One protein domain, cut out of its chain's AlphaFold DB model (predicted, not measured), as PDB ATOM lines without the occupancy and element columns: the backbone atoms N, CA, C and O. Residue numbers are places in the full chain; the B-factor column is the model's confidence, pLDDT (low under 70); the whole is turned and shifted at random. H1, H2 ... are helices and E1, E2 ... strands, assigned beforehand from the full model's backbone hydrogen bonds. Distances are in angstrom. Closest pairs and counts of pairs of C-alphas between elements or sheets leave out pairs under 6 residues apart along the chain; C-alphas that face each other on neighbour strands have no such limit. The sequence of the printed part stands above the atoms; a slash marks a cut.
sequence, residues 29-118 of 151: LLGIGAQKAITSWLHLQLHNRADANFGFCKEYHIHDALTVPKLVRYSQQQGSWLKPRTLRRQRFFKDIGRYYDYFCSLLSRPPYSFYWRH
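What this domain is: This is residues 29 to 118 of the 151 residues of an uncharacterized protein of Prochlorococcus marinus str. MIT 1320 (UniProt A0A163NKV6). Two groups of parts are joined by a helix and a loop: at one end a small parallel pair of strands, E1 and E2, with H1 near E2, and at the other end H2, H3 and H4. H5 bridges the two, meeting H4 at a corner with residues 98 to 99 and coming close to E2 with residues 103 to 107, while the long loop of residues 48 to 61 runs from H1 to H2. The printed part has 90 residues, with five named helices and two named strands in the order E1 H1 H2 H3 H4 H5 E2, and its class is mostly helix. It is compact, with a radius of gyration of the C-alphas of 13.8 A and spans of 35 by 30 by 26 A.

Where its parts are: E1 is residues 29 to 31, beginning at C-alpha 29 at (-9.847, -9.697, 54.197). E2 is residues 113 to 117, 14.2 A long, ending at C-alpha 117 at (-16.926, -13.236, 49.876). H5, the longest helix, is residues 96 to 107, 17.3 A long, from C-alpha 96 at (-12.168, -27.654, 52.836). H4 is residues 84 to 94, 16.0 A long, and H1 is residues 39 to 47, 11.8 A long. H2 is residues 62 to 67, 8.9 A long, and H3 is residues 73 to 76, 4.6 A long.

How they stand to each other: E1 and E2 are parallel neighbours at 26 degrees, with N 29 and O 114 at 2.8 A and N 116 and O 29 at 2.9 A, within hydrogen-bond range. With H1 to H5 between them in the chain, they form a strand-helix-strand unit, two parallel neighbour strands joined through helices. Residues 52 to 53 pair in parallel with residues 113 to 114 of E2. H1 and E2 are near each other, with 7 pairs of C-alphas within 10 A. The closest C-alphas of H5 and E2 are those of Leu 107 and Phe 114, 6.5 A apart. H5 and H4 only just touch, with 3 pairs of C-alphas within 8 A and only at the corner; the closest are those of Phe 92 and Tyr 99, 5.3 A apart, at a steep tilt of 56 degrees, opposite ways. H2 and H4 are close but not clearly touching, the closest C-alphas, of Ile 62 and Phe 93, being 6.0 A apart. H2 and H3 touch, the closest C-alphas, of Ala 65 and Ser 75, being 5.9 A apart. H1 is apart from H2, H3, H4 and H5. In H1, H2 and H5 every O i to N i+4 pair is within hydrogen-bond range, in H4 6 of 7 are, and H3 is too short for such a pair.

The domain as a whole: The two C-alphas farthest apart are those of Lys 70 and Pro 110, at 38.7 A. The printed part has no cut. The link from H1 to H2, 14 residues, is long. The mean pLDDT of the printed part is 70.2, and 38 residues are under 70: residues 31 to 39, residue 58, residues 69 to 87 and residues 110 to 118.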
ATOM      1  N   LEU A  29      -8.588 -10.380  53.937       70.44
ATOM      2  CA  LEU A  29      -9.847  -9.697  54.197       70.44
ATOM      3  C   LEU A  29     -11.036 -10.585  53.827       70.44
ATOM      4  O   LEU A  29     -11.230 -10.983  52.678       70.44
ATOM      5  N   LEU A  30     -11.880 -10.859  54.817       73.75
ATOM      6  CA  LEU A  30     -13.144 -11.557  54.625       73.75
ATOM      7  C   LEU A  30     -14.274 -10.527  54.532       73.75
ATOM      8  O   LEU A  30     -14.656  -9.907  55.522       73.75
ATOM      9  N   GLY A  31     -14.802 -10.330  53.328       65.31
ATOM     10  CA  GLY A  31     -15.933  -9.449  53.066       65.31
ATOM     11  C   GLY A  31     -17.255 -10.155  53.347       65.31
ATOM     12  O   GLY A  31     -17.778 -10.856  52.480       65.31
ATOM     13  N   ILE A  32     -17.810  -9.926  54.535       69.88
ATOM     14  CA  ILE A  32     -19.156 -10.367  54.923       69.88
ATOM     15  C   ILE A  32     -20.127  -9.219  54.626       69.88
ATOM     16  O   ILE A  32     -19.878  -8.080  55.012       69.88
ATOM     17  N   GLY A  33     -21.224  -9.480  53.920       64.19
ATOM     18  CA  GLY A  33     -22.223  -8.445  53.655       64.19
ATOM     19  C   GLY A  33     -23.549  -9.018  53.184       64.19
ATOM     20  O   GLY A  33     -23.581 -10.106  52.616       64.19
ATOM     21  N   ALA A  34     -24.628  -8.270  53.401       66.44
ATOM     22  CA  ALA A  34     -25.977  -8.683  53.039       66.44
ATOM     23  C   ALA A  34     -26.198  -8.716  51.515       66.44
ATOM     24  O   ALA A  34     -25.528  -8.020  50.737       66.44
ATOM     25  N   GLN A  35     -27.176  -9.516  51.084       69.00
ATOM     26  CA  GLN A  35     -27.616  -9.536  49.694       69.00
ATOM     27  C   GLN A  35     -28.086  -8.131  49.277       69.00
ATOM     28  O   GLN A  35     -28.743  -7.434  50.044       69.00
ATOM     29  N   LYS A  36     -27.749  -7.714  48.050       64.50
ATOM     30  CA  LYS A  36     -28.120  -6.408  47.461       64.50
ATOM     31  C   LYS A  36     -27.531  -5.164  48.148       64.50
ATOM     32  O   LYS A  36     -27.834  -4.057  47.725       64.50
ATOM     33  N   ALA A  37     -26.601  -5.312  49.091       68.06
ATOM     34  CA  ALA A  37     -25.909  -4.187  49.733       68.06
ATOM     35  C   ALA A  37     -24.789  -3.553  48.864       68.06
ATOM     36  O   ALA A  37     -23.720  -3.228  49.366       68.06
ATOM     37  N   ILE A  38     -24.987  -3.432  47.540       67.31
ATOM     38  CA  ILE A  38     -24.035  -2.794  46.590       67.31
ATOM     39  C   ILE A  38     -22.635  -3.459  46.593       67.31
ATOM     40  O   ILE A  38     -21.611  -2.935  46.161       67.31
ATOM     41  N   THR A  39     -22.580  -4.718  47.008       68.06
ATOM     42  CA  THR A  39     -21.329  -5.454  47.191       68.06
ATOM     43  C   THR A  39     -20.680  -5.899  45.880       68.06
ATOM     44  O   THR A  39     -19.488  -6.196  45.843       68.06
ATOM     45  N   SER A  40     -21.449  -5.933  44.787       72.25
ATOM     46  CA  SER A  40     -20.929  -6.168  43.437       72.25
ATOM     47  C   SER A  40     -20.105  -4.989  42.927       72.25
ATOM     48  O   SER A  40     -19.043  -5.208  42.355       72.25
ATOM     49  N   TRP A  41     -20.556  -3.757  43.182       78.94
ATOM     50  CA  TRP A  41     -19.814  -2.558  42.797       78.94
ATOM     51  C   TRP A  41     -18.528  -2.428  43.616       78.94
ATOM     52  O   TRP A  41     -17.456  -2.271  43.043       78.94
ATOM     53  N   LEU A  42     -18.608  -2.619  44.940       78.38
ATOM     54  CA  LEU A  42     -17.429  -2.611  45.814       78.38
ATOM     55  C   LEU A  42     -16.399  -3.675  45.407       78.38
ATOM     56  O   LEU A  42     -15.203  -3.401  45.363       78.38
ATOM     57  N   HIS A  43     -16.861  -4.882  45.073       76.62
ATOM     58  CA  HIS A  43     -15.979  -5.937  44.584       76.62
ATOM     59  C   HIS A  43     -15.276  -5.537  43.283       76.62
ATOM     60  O   HIS A  43     -14.079  -5.763  43.170       76.62
ATOM     61  N   LEU A  44     -15.983  -4.916  42.332       79.94
ATOM     62  CA  LEU A  44     -15.384  -4.459  41.077       79.94
ATOM     63  C   LEU A  44     -14.318  -3.379  41.312       79.94
ATOM     64  O   LEU A  44     -13.237  -3.453  40.734       79.94
ATOM     65  N   GLN A  45     -14.592  -2.420  42.199       82.75
ATOM     66  CA  GLN A  45     -13.630  -1.368  42.544       82.75
ATOM     67  C   GLN A  45     -12.353  -1.937  43.164       82.75
ATOM     68  O   GLN A  45     -11.252  -1.522  42.806       82.75
ATOM     69  N   LEU A  46     -12.481  -2.915  44.064       79.31
ATOM     70  CA  LEU A  46     -11.315  -3.533  44.686       79.31
ATOM     71  C   LEU A  46     -10.596  -4.507  43.739       79.31
ATOM     72  O   LEU A  46      -9.373  -4.578  43.775       79.31
ATOM     73  N   HIS A  47     -11.323  -5.225  42.877       80.81
ATOM     74  CA  HIS A  47     -10.752  -6.164  41.903       80.81
ATOM     75  C   HIS A  47      -9.864  -5.481  40.861       80.81
ATOM     76  O   HIS A  47      -8.903  -6.080  40.392       80.81
ATOM     77  N   ASN A  48     -10.154  -4.224  40.526       80.25
ATOM     78  CA  ASN A  48      -9.369  -3.464  39.557       80.25
ATOM     79  C   ASN A  48      -8.008  -2.995  40.098       80.25
ATOM     80  O   ASN A  48      -7.205  -2.455  39.337       80.25
ATOM     81  N   ARG A  49      -7.728  -3.167  41.394       79.88
ATOM     82  CA  ARG A  49      -6.450  -2.754  41.972       79.88
ATOM     83  C   ARG A  49      -5.384  -3.829  41.755       79.88
ATOM     84  O   ARG A  49      -5.614  -5.006  42.015       79.88
ATOM     85  N   ALA A  50      -4.183  -3.418  41.347       75.31
ATOM     86  CA  ALA A  50      -3.049  -4.323  41.119       75.31
ATOM     87  C   ALA A  50      -2.522  -4.997  42.403       75.31
ATOM     88  O   ALA A  50      -1.815  -6.003  42.338       75.31
ATOM     89  N   ASP A  51      -2.870  -4.444  43.564       77.12
ATOM     90  CA  ASP A  51      -2.518  -4.961  44.882       77.12
ATOM     91  C   ASP A  51      -3.569  -5.926  45.446       77.12
ATOM     92  O   ASP A  51      -3.398  -6.399  46.565       77.12
ATOM     93  N   ALA A  52      -4.635  -6.250  44.705       75.25
ATOM     94  CA  ALA A  52      -5.702  -7.110  45.193       75.25
ATOM     95  C   ALA A  52      -5.882  -8.363  44.332       75.25
ATOM     96  O   ALA A  52      -5.976  -8.315  43.108       75.25
ATOM     97  N   ASN A  53      -5.976  -9.518  44.988       79.62
ATOM     98  CA  ASN A  53      -6.300 -10.781  44.333       79.62
ATOM     99  C   ASN A  53      -7.510 -11.396  45.038       79.62
ATOM    100  O   ASN A  53      -7.538 -11.462  46.260       79.62
ATOM    101  N   PHE A  54      -8.514 -11.823  44.273       74.06
ATOM    102  CA  PHE A  54      -9.761 -12.423  44.779       74.06
ATOM    103  C   PHE A  54      -9.886 -13.907  44.385       74.06
ATOM    104  O   PHE A  54     -10.874 -14.591  44.671       74.06
ATOM    105  N   GLY A  55      -8.865 -14.433  43.708       79.69
ATOM    106  CA  GLY A  55      -8.908 -15.726  43.052       79.69
ATOM    107  C   GLY A  55      -9.831 -15.707  41.835       79.69
ATOM    108  O   GLY A  55      -9.977 -14.698  41.150       79.69
ATOM    109  N   PHE A  56     -10.434 -16.852  41.523       76.44
ATOM    110  CA  PHE A  56     -11.192 -16.996  40.284       76.44
ATOM    111  C   PHE A  56     -12.660 -16.582  40.412       76.44
ATOM    112  O   PHE A  56     -13.208 -16.086  39.434       76.44
ATOM    113  N   CYS A  57     -13.315 -16.763  41.559       72.06
ATOM    114  CA  CYS A  57     -14.738 -16.453  41.743       72.06
ATOM    115  C   CYS A  57     -14.966 -15.302  42.728       72.06
ATOM    116  O   CYS A  57     -14.149 -15.052  43.601       72.06
ATOM    117  N   LYS A  58     -16.110 -14.623  42.604       66.69
ATOM    118  CA  LYS A  58     -16.565 -13.627  43.584       66.69
ATOM    119  C   LYS A  58     -17.164 -14.290  44.828       66.69
ATOM    120  O   LYS A  58     -16.960 -13.818  45.936       66.69
ATOM    121  N   GLU A  59     -17.886 -15.391  44.629       72.19
ATOM    122  CA  GLU A  59     -18.638 -16.121  45.651       72.19
ATOM    123  C   GLU A  59     -18.406 -17.621  45.437       72.19
ATOM    124  O   GLU A  59     -18.712 -18.136  44.357       72.19
ATOM    125  N   TYR A  60     -17.834 -18.343  46.410       72.62
ATOM    126  CA  TYR A  60     -17.591 -19.786  46.222       72.62
ATOM    127  C   TYR A  60     -18.545 -20.671  47.022       72.62
ATOM    128  O   TYR A  60     -18.573 -21.878  46.802       72.62
ATOM    129  N   HIS A  61     -19.392 -20.095  47.864       75.62
ATOM    130  CA  HIS A  61     -20.402 -20.784  48.665       75.62
ATOM    131  C   HIS A  61     -19.969 -22.100  49.374       75.62
ATOM    132  O   HIS A  61     -20.787 -22.999  49.530       75.62
ATOM    133  N   ILE A  62     -18.691 -22.239  49.765       75.12
ATOM    134  CA  ILE A  62     -18.145 -23.453  50.402       75.12
ATOM    135  C   ILE A  62     -18.679 -23.650  51.827       75.12
ATOM    136  O   ILE A  62     -19.109 -24.746  52.160       75.12
ATOM    137  N   HIS A  63     -18.689 -22.599  52.649       75.25
ATOM    138  CA  HIS A  63     -19.163 -22.658  54.030       75.25
ATOM    139  C   HIS A  63     -20.685 -22.840  54.120       75.25
ATOM    140  O   HIS A  63     -21.110 -23.755  54.813       75.25
ATOM    141  N   ASP A  64     -21.498 -22.088  53.367       71.75
ATOM    142  CA  ASP A  64     -22.969 -22.239  53.406       71.75
ATOM    143  C   ASP A  64     -23.407 -23.623  52.931       71.75
ATOM    144  O   ASP A  64     -24.380 -24.169  53.440       71.75
ATOM    145  N   ALA A  65     -22.721 -24.204  51.938       72.75
ATOM    146  CA  ALA A  65     -23.076 -25.537  51.459       72.75
ATOM    147  C   ALA A  65     -22.780 -26.632  52.495       72.75
ATOM    148  O   ALA A  65     -23.394 -27.695  52.430       72.75
ATOM    149  N   LEU A  66     -21.843 -26.384  53.418       72.62
ATOM    150  CA  LEU A  66     -21.494 -27.300  54.503       72.62
ATOM    151  C   LEU A  66     -22.361 -27.077  55.749       72.62
ATOM    152  O   LEU A  66     -22.658 -28.037  56.452       72.62
ATOM    153  N   THR A  67     -22.768 -25.836  56.034       74.50
ATOM    154  CA  THR A  67     -23.504 -25.482  57.260       74.50
ATOM    155  C   THR A  67     -25.020 -25.492  57.093       74.50
ATOM    156  O   THR A  67     -25.733 -25.751  58.060       74.50
ATOM    157  N   VAL A  68     -25.542 -25.222  55.893       75.88
ATOM    158  CA  VAL A  68     -26.982 -25.066  55.656       75.88
ATOM    159  C   VAL A  68     -27.484 -26.179  54.733       75.88
ATOM    160  O   VAL A  68     -27.250 -26.132  53.523       75.88
ATOM    161  N   PRO A  69     -28.283 -27.136  55.246       67.31
ATOM    162  CA  PRO A  69     -28.827 -28.238  54.445       67.31
ATOM    163  C   PRO A  69     -29.625 -27.765  53.217       67.31
ATOM    164  O   PRO A  69     -29.577 -28.367  52.147       67.31
ATOM    165  N   LYS A  70     -30.309 -26.618  53.325       67.44
ATOM    166  CA  LYS A  70     -31.057 -25.978  52.224       67.44
ATOM    167  C   LYS A  70     -30.170 -25.439  51.091       67.44
ATOM    168  O   LYS A  70     -30.666 -25.180  49.994       67.44
ATOM    169  N   LEU A  71     -28.877 -25.243  51.345       64.44
ATOM    170  CA  LEU A  71     -27.901 -24.689  50.405       64.44
ATOM    171  C   LEU A  71     -26.958 -25.766  49.844       64.44
ATOM    172  O   LEU A  71     -26.090 -25.458  49.028       64.44
ATOM    173  N   VAL A  72     -27.218 -27.045  50.141       65.88
ATOM    174  CA  VAL A  72     -26.537 -28.210  49.542       65.88
ATOM    175  C   VAL A  72     -26.598 -28.188  48.009       65.88
ATOM    176  O   VAL A  72     -25.668 -28.643  47.345       65.88
ATOM    177  N   ARG A  73     -27.618 -27.545  47.422       65.81
ATOM    178  CA  ARG A  73     -27.705 -27.295  45.974       65.81
ATOM    179  C   ARG A  73     -26.462 -26.616  45.385       65.81
ATOM    180  O   ARG A  73     -26.150 -26.854  44.228       65.81
ATOM    181  N   TYR A  74     -25.724 -25.807  46.152       62.88
ATOM    182  CA  TYR A  74     -24.480 -25.179  45.686       62.88
ATOM    183  C   TYR A  74     -23.299 -26.154  45.619       62.88
ATOM    184  O   TYR A  74     -22.421 -25.967  44.778       62.88
ATOM    185  N   SER A  75     -23.303 -27.201  46.449       61.41
ATOM    186  CA  SER A  75     -22.401 -28.355  46.323       61.41
ATOM    187  C   SER A  75     -22.832 -29.263  45.159       61.41
ATOM    188  O   SER A  75     -22.001 -29.774  44.406       61.41
ATOM    189  N   GLN A  76     -24.148 -29.386  44.948       59.22
ATOM    190  CA  GLN A  76     -24.764 -30.249  43.937       59.22
ATOM    191  C   GLN A  76     -24.942 -29.619  42.546       59.22
ATOM    192  O   GLN A  76     -25.431 -30.312  41.658       59.22
ATOM    193  N   GLN A  77     -24.535 -28.364  42.291       56.28
ATOM    194  CA  GLN A  77     -24.456 -27.816  40.924       56.28
ATOM    195  C   GLN A  77     -23.296 -28.472  40.144       56.28
ATOM    196  O   GLN A  77     -22.315 -27.849  39.735       56.28
ATOM    197  N   GLN A  78     -23.433 -29.779  39.945       52.91
ATOM    198  CA  GLN A  78     -22.726 -30.642  39.020       52.91
ATOM    199  C   GLN A  78     -23.480 -30.582  37.689       52.91
ATOM    200  O   GLN A  78     -24.274 -31.452  37.363       52.91
ATOM    201  N   GLY A  79     -23.319 -29.489  36.947       47.97
ATOM    202  CA  GLY A  79     -24.212 -29.229  35.814       47.97
ATOM    203  C   GLY A  79     -23.595 -28.409  34.697       47.97
ATOM    204  O   GLY A  79     -24.251 -27.541  34.142       47.97
ATOM    205  N   SER A  80     -22.314 -28.612  34.409       49.72
ATOM    206  CA  SER A  80     -21.722 -28.298  33.106       49.72
ATOM    207  C   SER A  80     -20.318 -28.873  33.119       49.72
ATOM    208  O   SER A  80     -19.414 -28.324  33.750       49.72
ATOM    209  N   TRP A  81     -20.144 -29.996  32.433       50.75
ATOM    210  CA  TRP A  81     -18.894 -30.747  32.298       50.75
ATOM    211  C   TRP A  81     -17.806 -29.987  31.504       50.75
ATOM    212  O   TRP A  81     -16.940 -30.591  30.889       50.75
ATOM    213  N   LEU A  82     -17.874 -28.650  31.452       55.62
ATOM    214  CA  LEU A  82     -17.125 -27.815  30.509       55.62
ATOM    215  C   LEU A  82     -16.644 -26.476  31.097       55.62
ATOM    216  O   LEU A  82     -16.051 -25.675  30.381       55.62
ATOM    217  N   LYS A  83     -16.860 -26.193  32.392       62.03
ATOM    218  CA  LYS A  83     -16.392 -24.939  33.018       62.03
ATOM    219  C   LYS A  83     -15.245 -25.205  34.010       62.03
ATOM    220  O   LYS A  83     -15.508 -25.656  35.126       62.03
ATOM    221  N   PRO A  84     -13.982 -24.844  33.685       61.03
ATOM    222  CA  PRO A  84     -12.816 -25.023  34.569       61.03
ATOM    223  C   PRO A  84     -12.990 -24.411  35.968       61.03
ATOM    224  O   PRO A  84     -12.480 -24.922  36.966       61.03
ATOM    225  N   ARG A  85     -13.759 -23.319  36.047       64.81
ATOM    226  CA  ARG A  85     -14.118 -22.620  37.291       64.81
ATOM    227  C   ARG A  85     -14.963 -23.497  38.220       64.81
ATOM    228  O   ARG A  85     -14.758 -23.481  39.430       64.81
ATOM    229  N   THR A  86     -15.873 -24.290  37.657       67.38
ATOM    230  CA  THR A  86     -16.748 -25.202  38.406       67.38
ATOM    231  C   THR A  86     -15.964 -26.403  38.929       67.38
ATOM    232  O   THR A  86     -16.123 -26.770  40.090       67.38
ATOM    233  N   LEU A  87     -15.030 -26.941  38.134       69.81
ATOM    234  CA  LEU A  87     -14.167 -28.059  38.541       69.81
ATOM    235  C   LEU A  87     -13.258 -27.703  39.725       69.81
ATOM    236  O   LEU A  87     -13.141 -28.472  40.678       69.81
ATOM    237  N   ARG A  88     -12.629 -26.519  39.707       72.69
ATOM    238  CA  ARG A  88     -11.823 -26.049  40.850       72.69
ATOM    239  C   ARG A  88     -12.665 -25.881  42.109       72.69
ATOM    240  O   ARG A  88     -12.228 -26.268  43.185       72.69
ATOM    241  N   ARG A  89     -13.881 -25.356  41.967       74.25
ATOM    242  CA  ARG A  89     -14.811 -25.165  43.082       74.25
ATOM    243  C   ARG A  89     -15.268 -26.495  43.696       74.25
ATOM    244  O   ARG A  89     -15.296 -26.611  44.913       74.25
ATOM    245  N   GLN A  90     -15.529 -27.518  42.882       74.19
ATOM    246  CA  GLN A  90     -15.864 -28.869  43.359       74.19
ATOM    247  C   GLN A  90     -14.759 -29.495  44.218       74.19
ATOM    248  O   GLN A  90     -15.051 -30.149  45.217       74.19
ATOM    249  N   ARG A  91     -13.486 -29.244  43.886       77.88
ATOM    250  CA  ARG A  91     -12.356 -29.717  44.705       77.88
ATOM    251  C   ARG A  91     -12.361 -29.126  46.115       77.88
ATOM    252  O   ARG A  91     -11.906 -29.802  47.030       77.88
ATOM    253  N   PHE A  92     -12.887 -27.914  46.285       81.50
ATOM    254  CA  PHE A  92     -13.024 -27.273  47.594       81.50
ATOM    255  C   PHE A  92     -14.216 -27.797  48.397       81.50
ATOM    256  O   PHE A  92     -14.133 -27.865  49.615       81.50
ATOM    257  N   PHE A  93     -15.301 -28.214  47.735       76.50
ATOM    258  CA  PHE A  93     -16.418 -28.878  48.418       76.50
ATOM    259  C   PHE A  93     -16.039 -30.269  48.940       76.50
ATOM    260  O   PHE A  93     -16.534 -30.679  49.984       76.50
ATOM    261  N   LYS A  94     -15.156 -30.991  48.233       79.19
ATOM    262  CA  LYS A  94     -14.663 -32.309  48.666       79.19
ATOM    263  C   LYS A  94     -13.688 -32.220  49.845       79.19
ATOM    264  O   LYS A  94     -13.622 -33.140  50.649       79.19
ATOM    265  N   ASP A  95     -12.902 -31.151  49.904       81.50
ATOM    266  CA  ASP A  95     -11.886 -30.946  50.929       81.50
ATOM    267  C   ASP A  95     -11.728 -29.451  51.214       81.50
ATOM    268  O   ASP A  95     -11.164 -28.698  50.410       81.50
ATOM    269  N   ILE A  96     -12.229 -29.040  52.378       82.62
ATOM    270  CA  ILE A  96     -12.168 -27.654  52.836       82.62
ATOM    271  C   ILE A  96     -10.730 -27.212  53.153       82.62
ATOM    272  O   ILE A  96     -10.436 -26.023  53.093       82.62
ATOM    273  N   GLY A  97      -9.797 -28.131  53.426       81.38
ATOM    274  CA  GLY A  97      -8.385 -27.792  53.629       81.38
ATOM    275  C   GLY A  97      -7.779 -27.150  52.380       81.38
ATOM    276  O   GLY A  97      -7.164 -26.088  52.451       81.38
ATOM    277  N   ARG A  98      -8.102 -27.695  51.197       82.75
ATOM    278  CA  ARG A  98      -7.646 -27.155  49.902       82.75
ATOM    279  C   ARG A  98      -8.134 -25.737  49.622       82.75
ATOM    280  O   ARG A  98      -7.501 -25.018  48.848       82.75
ATOM    281  N   TYR A  99      -9.272 -25.352  50.198       83.25
ATOM    282  CA  TYR A  99      -9.770 -23.985  50.126       83.25
ATOM    283  C   TYR A  99      -8.812 -23.035  50.850       83.25
ATOM    284  O   TYR A  99      -8.336 -22.075  50.243       83.25
ATOM    285  N   TYR A 100      -8.463 -23.342  52.099       83.19
ATOM    286  CA  TYR A 100      -7.528 -22.534  52.880       83.19
ATOM    287  C   TYR A 100      -6.122 -22.533  52.276       83.19
ATOM    288  O   TYR A 100      -5.552 -21.459  52.097       83.19
ATOM    289  N   ASP A 101      -5.613 -23.691  51.849       84.75
ATOM    290  CA  ASP A 101      -4.299 -23.807  51.202       84.75
ATOM    291  C   ASP A 101      -4.195 -22.930  49.949       84.75
ATOM    292  O   ASP A 101      -3.177 -22.273  49.710       84.75
ATOM    293  N   TYR A 102      -5.267 -22.870  49.152       84.69
ATOM    294  CA  TYR A 102      -5.325 -22.010  47.977       84.69
ATOM    295  C   TYR A 102      -5.165 -20.533  48.360       84.69
ATOM    296  O   TYR A 102      -4.335 -19.848  47.759       84.69
ATOM    297  N   PHE A 103      -5.864 -20.041  49.385       80.25
ATOM    298  CA  PHE A 103      -5.730 -18.644  49.818       80.25
ATOM    299  C   PHE A 103      -4.408 -18.354  50.520       80.25
ATOM    300  O   PHE A 103      -3.812 -17.307  50.267       80.25
ATOM    301  N   CYS A 104      -3.881 -19.299  51.296       81.94
ATOM    302  CA  CYS A 104      -2.530 -19.215  51.845       81.94
ATOM    303  C   CYS A 104      -1.479 -19.096  50.731       81.94
ATOM    304  O   CYS A 104      -0.562 -18.279  50.835       81.94
ATOM    305  N   SER A 105      -1.638 -19.836  49.629       81.25
ATOM    306  CA  SER A 105      -0.735 -19.739  48.475       81.25
ATOM    307  C   SER A 105      -0.816 -18.385  47.761       81.25
ATOM    308  O   SER A 105       0.196 -17.896  47.262       81.25
ATOM    309  N   LEU A 106      -1.994 -17.749  47.735       78.44
ATOM    310  CA  LEU A 106      -2.177 -16.417  47.152       78.44
ATOM    311  C   LEU A 106      -1.584 -15.318  48.038       78.44
ATOM    312  O   LEU A 106      -0.927 -14.423  47.519       78.44
ATOM    313  N   LEU A 107      -1.762 -15.419  49.356       75.94
ATOM    314  CA  LEU A 107      -1.187 -14.501  50.347       75.94
ATOM    315  C   LEU A 107       0.342 -14.570  50.411       75.94
ATOM    316  O   LEU A 107       0.999 -13.581  50.714       75.94
ATOM    317  N   SER A 108       0.911 -15.742  50.122       72.44
ATOM    318  CA  SER A 108       2.363 -15.954  50.125       72.44
ATOM    319  C   SER A 108       3.062 -15.334  48.911       72.44
ATOM    320  O   SER A 108       4.290 -15.342  48.835       72.44
ATOM    321  N   ARG A 109       2.303 -14.801  47.945       70.75
ATOM    322  CA  ARG A 109       2.842 -14.115  46.772       70.75
ATOM    323  C   ARG A 109       2.860 -12.603  47.043       70.75
ATOM    324  O   ARG A 109       1.803 -12.025  47.275       70.75
ATOM    325  N   PRO A 110       4.021 -11.932  47.038       62.00
ATOM    326  CA  PRO A 110       4.055 -10.471  47.085       62.00
ATOM    327  C   PRO A 110       3.572  -9.869  45.747       62.00
ATOM    328  O   PRO A 110       3.810 -10.501  44.713       62.00
ATOM    329  N   PRO A 111       2.966  -8.660  45.713       55.69
ATOM    330  CA  PRO A 111       2.635  -7.740  46.811       55.69
ATOM    331  C   PRO A 111       1.107  -7.609  47.047       55.69
ATOM    332  O   PRO A 111       0.560  -6.514  46.936       55.69
ATOM    333  N   TYR A 112       0.384  -8.703  47.319       58.84
ATOM    334  CA  TYR A 112      -1.090  -8.682  47.276       58.84
ATOM    335  C   TYR A 112      -1.762  -8.661  48.664       58.84
ATOM    336  O   TYR A 112      -1.419  -9.441  49.552       58.84
ATOM    337  N   SER A 113      -2.781  -7.815  48.828       54.84
ATOM    338  CA  SER A 113      -3.810  -7.897  49.872       54.84
ATOM    339  C   SER A 113      -5.009  -8.687  49.339       54.84
ATOM    340  O   SER A 113      -5.576  -8.378  48.293       54.84
ATOM    341  N   PHE A 114      -5.375  -9.765  50.023       53.47
ATOM    342  CA  PHE A 114      -6.364 -10.731  49.558       53.47
ATOM    343  C   PHE A 114      -7.769 -10.410  50.089       53.47
ATOM    344  O   PHE A 114      -7.907 -10.053  51.254       53.47
ATOM    345  N   TYR A 115      -8.816 -10.602  49.279       50.12
ATOM    346  CA  TYR A 115     -10.215 -10.368  49.669       50.12
ATOM    347  C   TYR A 115     -11.152 -11.500  49.204       50.12
ATOM    348  O   TYR A 115     -11.065 -11.959  48.063       50.12
ATOM    349  N   TRP A 116     -12.105 -11.916  50.049       44.38
ATOM    350  CA  TRP A 116     -13.046 -13.004  49.734       44.38
ATOM    351  C   TRP A 116     -14.475 -12.812  50.255       44.38
ATOM    352  O   TRP A 116     -14.650 -12.265  51.338       44.38
ATOM    353  N   ARG A 117     -15.491 -13.303  49.522       48.66
ATOM    354  CA  ARG A 117     -16.926 -13.236  49.876       48.66
ATOM    355  C   ARG A 117     -17.588 -14.621  49.939       48.66
ATOM    356  O   ARG A 117     -17.461 -15.437  49.025       48.66
ATOM    357  N   HIS A 118     -18.410 -14.782  50.974       41.84
ATOM    358  CA  HIS A 118     -19.445 -15.799  51.140       41.84
ATOM    359  C   HIS A 118     -20.702 -15.146  51.729       41.84
ATOM    360  O   HIS A 118     -20.568 -14.266  52.579       41.84
TER     361      HIS A 118